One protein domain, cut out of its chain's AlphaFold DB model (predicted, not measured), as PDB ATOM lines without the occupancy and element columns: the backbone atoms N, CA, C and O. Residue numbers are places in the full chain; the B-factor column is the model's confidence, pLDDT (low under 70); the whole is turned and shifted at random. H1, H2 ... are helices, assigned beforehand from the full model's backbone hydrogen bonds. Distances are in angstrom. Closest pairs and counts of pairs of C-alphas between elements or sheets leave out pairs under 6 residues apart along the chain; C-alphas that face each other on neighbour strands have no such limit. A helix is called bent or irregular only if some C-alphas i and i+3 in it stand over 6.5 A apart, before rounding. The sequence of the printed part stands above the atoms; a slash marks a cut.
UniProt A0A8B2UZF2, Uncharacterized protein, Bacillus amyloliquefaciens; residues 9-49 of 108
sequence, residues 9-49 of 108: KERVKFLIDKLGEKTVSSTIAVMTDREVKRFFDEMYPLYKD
ATOM      1  N   LYS A   9     238.134 185.855 185.740       94.12
ATOM      2  CA  LYS A   9     237.758 186.452 184.449       94.12
ATOM      3  C   LYS A   9     237.996 185.505 183.263       94.12
ATOM      4  O   LYS A   9     237.149 185.408 182.388       94.12
ATOM      5  N   GLU A  10     239.123 184.797 183.252       95.12
ATOM      6  CA  GLU A  10     239.480 183.854 182.181       95.12
ATOM      7  C   GLU A  10     238.598 182.601 182.220       95.12
ATOM      8  O   GLU A  10     238.144 182.143 181.176       95.12
ATOM      9  N   ARG A  11     238.313 182.073 183.419       95.19
ATOM     10  CA  ARG A  11     237.415 180.921 183.607       95.19
ATOM     11  C   ARG A  11     235.997 181.236 183.153       95.19
ATOM     12  O   ARG A  11     235.412 180.464 182.406       95.19
ATOM     13  N   VAL A  12     235.469 182.385 183.574       94.56
ATOM     14  CA  VAL A  12     234.128 182.836 183.183       94.56
ATOM     15  C   VAL A  12     234.064 183.058 181.679       94.56
ATOM     16  O   VAL A  12     233.129 182.584 181.048       94.56
ATOM     17  N   LYS A  13     235.086 183.691 181.086       94.62
ATOM     18  CA  LYS A  13     235.154 183.851 179.633       94.62
ATOM     19  C   LYS A  13     235.144 182.504 178.907       94.62
ATOM     20  O   LYS A  13     234.352 182.341 177.991       94.62
ATOM     21  N   PHE A  14     235.962 181.541 179.334       95.06
ATOM     22  CA  PHE A  14     235.949 180.199 178.750       95.06
ATOM     23  C   PHE A  14     234.553 179.568 178.822       95.06
ATOM     24  O   PHE A  14     234.071 179.035 177.829       95.06
ATOM     25  N   LEU A  15     233.890 179.645 179.979       94.19
ATOM     26  CA  LEU A  15     232.558 179.068 180.154       94.19
ATOM     27  C   LEU A  15     231.526 179.755 179.255       94.19
ATOM     28  O   LEU A  15     230.762 179.054 178.603       94.19
ATOM     29  N   ILE A  16     231.529 181.089 179.163       93.31
ATOM     30  CA  ILE A  16     230.643 181.842 178.256       93.31
ATOM     31  C   ILE A  16     230.895 181.430 176.805       93.31
ATOM     32  O   ILE A  16     229.947 181.120 176.088       93.31
ATOM     33  N   ASP A  17     232.163 181.369 176.394       92.88
ATOM     34  CA  ASP A  17     232.540 180.997 175.033       92.88
ATOM     35  C   ASP A  17     232.100 179.551 174.706       92.88
ATOM     36  O   ASP A  17     231.797 179.262 173.555       92.88
ATOM     37  N   LYS A  18     232.032 178.635 175.688       93.06
ATOM     38  CA  LYS A  18     231.628 177.227 175.478       93.06
ATOM     39  C   LYS A  18     230.139 176.936 175.669       93.06
ATOM     40  O   LYS A  18     229.637 176.004 175.050       93.06
ATOM     41  N   LEU A  19     229.451 177.674 176.536       90.81
ATOM     42  CA  LEU A  19     228.094 177.346 177.005       90.81
ATOM     43  C   LEU A  19     227.057 178.433 176.698       90.81
ATOM     44  O   LEU A  19     225.861 178.218 176.903       90.81
ATOM     45  N   GLY A  20     227.510 179.600 176.241       90.31
ATOM     46  CA  GLY A  20     226.679 180.771 176.009       90.31
ATOM     47  C   GLY A  20     226.503 181.637 177.258       90.31
ATOM     48  O   GLY A  20     226.412 181.159 178.390       90.31
ATOM     49  N   GLU A  21     226.427 182.951 177.043       89.50
ATOM     50  CA  GLU A  21     226.360 183.944 178.120       89.50
ATOM     51  C   GLU A  21     225.140 183.754 179.024       89.50
ATOM     52  O   GLU A  21     225.270 183.769 180.246       89.50
ATOM     53  N   LYS A  22     223.961 183.510 178.441       84.50
ATOM     54  CA  LYS A  22     222.713 183.349 179.200       84.50
ATOM     55  C   LYS A  22     222.788 182.194 180.202       84.50
ATOM     56  O   LYS A  22     222.322 182.340 181.330       84.50
ATOM     57  N   THR A  23     223.383 181.073 179.794       83.06
ATOM     58  CA  THR A  23     223.568 179.877 180.628       83.06
ATOM     59  C   THR A  23     224.512 180.158 181.792       83.06
ATOM     60  O   THR A  23     224.287 179.708 182.907       83.06
ATOM     61  N   VAL A  24     225.582 180.908 181.535       89.69
ATOM     62  CA  VAL A  24     226.687 181.066 182.484       89.69
ATOM     63  C   VAL A  24     226.453 182.217 183.456       89.69
ATOM     64  O   VAL A  24     226.752 182.085 184.644       89.69
ATOM     65  N   SER A  25     225.914 183.341 182.983       86.75
ATOM     66  CA  SER A  25     225.765 184.557 183.785       86.75
ATOM     67  C   SER A  25     224.814 184.368 184.966       86.75
ATOM     68  O   SER A  25     225.126 184.825 186.064       86.75
ATOM     69  N   SER A  26     223.699 183.651 184.785       85.00
ATOM     70  CA  SER A  26     222.739 183.383 185.868       85.00
ATOM     71  C   SER A  26     223.323 182.465 186.946       85.00
ATOM     72  O   SER A  26     223.160 182.736 188.133       85.00
ATOM     73  N   THR A  27     224.060 181.423 186.552       86.56
ATOM     74  CA  THR A  27     224.698 180.481 187.482       86.56
ATOM     75  C   THR A  27     225.859 181.121 188.244       86.56
ATOM     76  O   THR A  27     225.974 180.949 189.455       86.56
ATOM     77  N   ILE A  28     226.727 181.874 187.561       91.69
ATOM     78  CA  ILE A  28     227.995 182.351 188.137       91.69
ATOM     79  C   ILE A  28     227.852 183.643 188.952       91.69
ATOM     80  O   ILE A  28     228.678 183.884 189.840       91.69
ATOM     81  N   ALA A  29     226.844 184.481 188.682       87.94
ATOM     82  CA  ALA A  29     226.690 185.784 189.344       87.94
ATOM     83  C   ALA A  29     226.635 185.690 190.878       87.94
ATOM     84  O   ALA A  29     227.088 186.604 191.564       87.94
ATOM     85  N   VAL A  30     226.138 184.572 191.409       90.88
ATOM     86  CA  VAL A  30     225.981 184.331 192.851       90.88
ATOM     87  C   VAL A  30     227.135 183.538 193.479       90.88
ATOM     88  O   VAL A  30     227.112 183.275 194.676       90.88
ATOM     89  N   MET A  31     228.154 183.157 192.700       94.44
ATOM     90  CA  MET A  31     229.249 182.289 193.151       94.44
ATOM     91  C   MET A  31     230.503 183.077 193.545       94.44
ATOM     92  O   MET A  31     230.994 183.938 192.799       94.44
ATOM     93  N   THR A  32     231.120 182.691 194.660       95.12
ATOM     94  CA  THR A  32     232.451 183.165 195.068       95.12
ATOM     95  C   THR A  32     233.552 182.689 194.112       95.12
ATOM     96  O   THR A  32     233.364 181.791 193.292       95.12
ATOM     97  N   ASP A  33     234.753 183.261 194.214       93.56
ATOM     98  CA  ASP A  33     235.896 182.880 193.365       93.56
ATOM     99  C   ASP A  33     236.298 181.409 193.504       93.56
ATOM    100  O   ASP A  33     236.703 180.778 192.521       93.56
ATOM    101  N   ARG A  34     236.171 180.850 194.714       95.12
ATOM    102  CA  ARG A  34     236.457 179.432 194.978       95.12
ATOM    103  C   ARG A  34     235.424 178.530 194.313       95.12
ATOM    104  O   ARG A  34     235.796 177.517 193.728       95.12
ATOM    105  N   GLU A  35     234.153 178.910 194.361       96.06
ATOM    106  CA  GLU A  35     233.068 178.146 193.744       96.06
ATOM    107  C   GLU A  35     233.143 178.201 192.219       96.06
ATOM    108  O   GLU A  35     233.030 177.163 191.576       96.06
ATOM    109  N   VAL A  36     233.442 179.368 191.638       95.00
ATOM    110  CA  VAL A  36     233.680 179.483 190.188       95.00
ATOM    111  C   VAL A  36     234.865 178.638 189.751       95.00
ATOM    112  O   VAL A  36     234.817 178.023 188.691       95.00
ATOM    113  N   LYS A  37     235.936 178.581 190.554       95.62
ATOM    114  CA  LYS A  37     237.053 177.676 190.271       95.62
ATOM    115  C   LYS A  37     236.591 176.219 190.244       95.62
ATOM    116  O   LYS A  37     236.911 175.534 189.285       95.62
ATOM    117  N   ARG A  38     235.860 175.764 191.268       96.19
ATOM    118  CA  ARG A  38     235.376 174.377 191.352       96.19
ATOM    119  C   ARG A  38     234.494 174.022 190.152       96.19
ATOM    120  O   ARG A  38     234.782 173.054 189.463       96.19
ATOM    121  N   PHE A  39     233.507 174.864 189.851       95.19
ATOM    122  CA  PHE A  39     232.629 174.679 188.695       95.19
ATOM    123  C   PHE A  39     233.405 174.658 187.371       95.19
ATOM    124  O   PHE A  39     233.163 173.819 186.509       95.19
ATOM    125  N   PHE A  40     234.383 175.552 187.211       95.69
ATOM    126  CA  PHE A  40     235.258 175.536 186.045       95.69
ATOM    127  C   PHE A  40     236.071 174.240 185.945       95.69
ATOM    128  O   PHE A  40     236.163 173.692 184.853       95.69
ATOM    129  N   ASP A  41     236.658 173.752 187.039       95.88
ATOM    130  CA  ASP A  41     237.478 172.534 187.024       95.88
ATOM    131  C   ASP A  41     236.647 171.290 186.649       95.88
ATOM    132  O   ASP A  41     237.159 170.398 185.974       95.88
ATOM    133  N   GLU A  42     235.364 171.259 187.029       94.94
ATOM    134  CA  GLU A  42     234.398 170.221 186.636       94.94
ATOM    135  C   GLU A  42     234.018 170.322 185.149       94.94
ATOM    136  O   GLU A  42     234.007 169.322 184.430       94.94
ATOM    137  N   MET A  43     233.751 171.535 184.656       94.25
ATOM    138  CA  MET A  43     233.293 171.755 183.279       94.25
ATOM    139  C   MET A  43     234.423 171.718 182.243       94.25
ATOM    140  O   MET A  43     234.231 171.245 181.123       94.25
ATOM    141  N   TYR A  44     235.615 172.208 182.576       94.75
ATOM    142  CA  TYR A  44     236.734 172.325 181.641       94.75
ATOM    143  C   TYR A  44     237.049 171.030 180.865       94.75
ATOM    144  O   TYR A  44     237.109 171.106 179.635       94.75
ATOM    145  N   PRO A  45     237.200 169.841 181.488       95.38
ATOM    146  CA  PRO A  45     237.476 168.612 180.743       95.38
ATOM    147  C   PRO A  45     236.349 168.209 179.782       95.38
ATOM    148  O   PRO A  45     236.636 167.578 178.770       95.38
ATOM    149  N   LEU A  46     235.099 168.594 180.059       94.44
ATOM    150  CA  LEU A  46     233.935 168.255 179.231       94.44
ATOM    151  C   LEU A  46     233.819 169.135 177.978       94.44
ATOM    152  O   LEU A  46     233.288 168.687 176.959       94.44
ATOM    153  N   TYR A  47     234.301 170.380 178.058       93.75
ATOM    154  CA  TYR A  47     234.065 171.409 177.040       93.75
ATOM    155  C   TYR A  47     235.330 171.935 176.349       93.75
ATOM    156  O   TYR A  47     235.207 172.623 175.337       93.75
ATOM    157  N   LYS A  48     236.542 171.634 176.840       94.19
ATOM    158  CA  LYS A  48     237.799 172.185 176.282       94.19
ATOM    159  C   LYS A  48     237.983 171.913 174.784       94.19
ATOM    160  O   LYS A  48     238.431 172.813 174.078       94.19
ATOM    161  N   ASP A  49     237.573 170.732 174.325       93.50
ATOM    162  CA  ASP A  49     237.735 170.273 172.940       93.50
ATOM    163  C   ASP A  49     236.445 170.419 172.117       93.50
ATOM    164  O   ASP A  49     236.432 170.115 170.928       93.50
TER     165      ASP A  49
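AT A GLANCE: This is residues 9 to 49 of the 108 residues of an uncharacterized protein of Bacillus amyloliquefaciens (UniProt A0A8B2UZF2). Three helices make a small cluster: H3, the longest, runs along one side, H1 packs on it at a slant, and the short H2 packs on H1 away from H3. Their centres make a triangle, and H2 and H3 come near each other where Ile 28, the last residue of H2, meets Val 36. The printed part has 41 residues, with three named helices in the order H1, H2, H3 and no named strand, and its class is all helix. It is compact, with a radius of gyration of the C-alphas of 9.2 A, and rounded, spanning 27 by 20 by 14 A.

HOW THE PARTS SIT: Start with H1, residues 9 to 19, and look from it to H2, residues 21 to 28: the two touch, and their closest C-alphas, those of Ile 16 and Val 24, are 5.8 A apart. H1 and H2 run opposite ways at a steep tilt of 51 degrees. Now look from H1 to H3, residues 33 to 47: these touch too, with the C-alphas of Arg 11 and Phe 40 closest at 6.3 A. H1 and H3 run the same way at a steep tilt of 39 degrees. H2 and H3 are close but not clearly touching, with 1 pair of C-alphas within 8 A, those of Ile 28 and Val 36 at 6.7 A. They run opposite ways at a steep tilt of 43 degrees. Along the backbone, every O i to N i+4 pair in H1 is within hydrogen-bond range, against 2 of 4 in H2 and 9 of 11 in H3.

IN THESE COORDINATES: Find C-alpha 9 at (237.758, 186.452, 184.449); from there H1 runs 15.2 A to C-alpha 19. H2 begins at C-alpha 21, at (226.360, 183.944, 178.120), and runs 10.3 A to C-alpha 28. H2 is neither bent nor irregular, but only just: C-alphas 23 and 26 are 6.4 A apart. H3 runs 20.0 A from C-alpha 33 to C-alpha 47 at (234.065, 171.409, 177.040). It is only just irregular, with C-alphas 42 and 45 standing 6.8 A apart, and its line is a rough one.

THE WHOLE: Go from Val 30 to Asp 49 and you have the two C-alphas farthest apart, 27.1 A. The first and last printed C-alphas, those of Lys 9 and Asp 49, are 19.9 A apart. The printed part has no cut. The link from H1 to H2 is tight, with 1 residue, and the link from H2 to H3 is tight, with 4 residues. The mean pLDDT of the printed part is 92.7, and no printed residue is under 70.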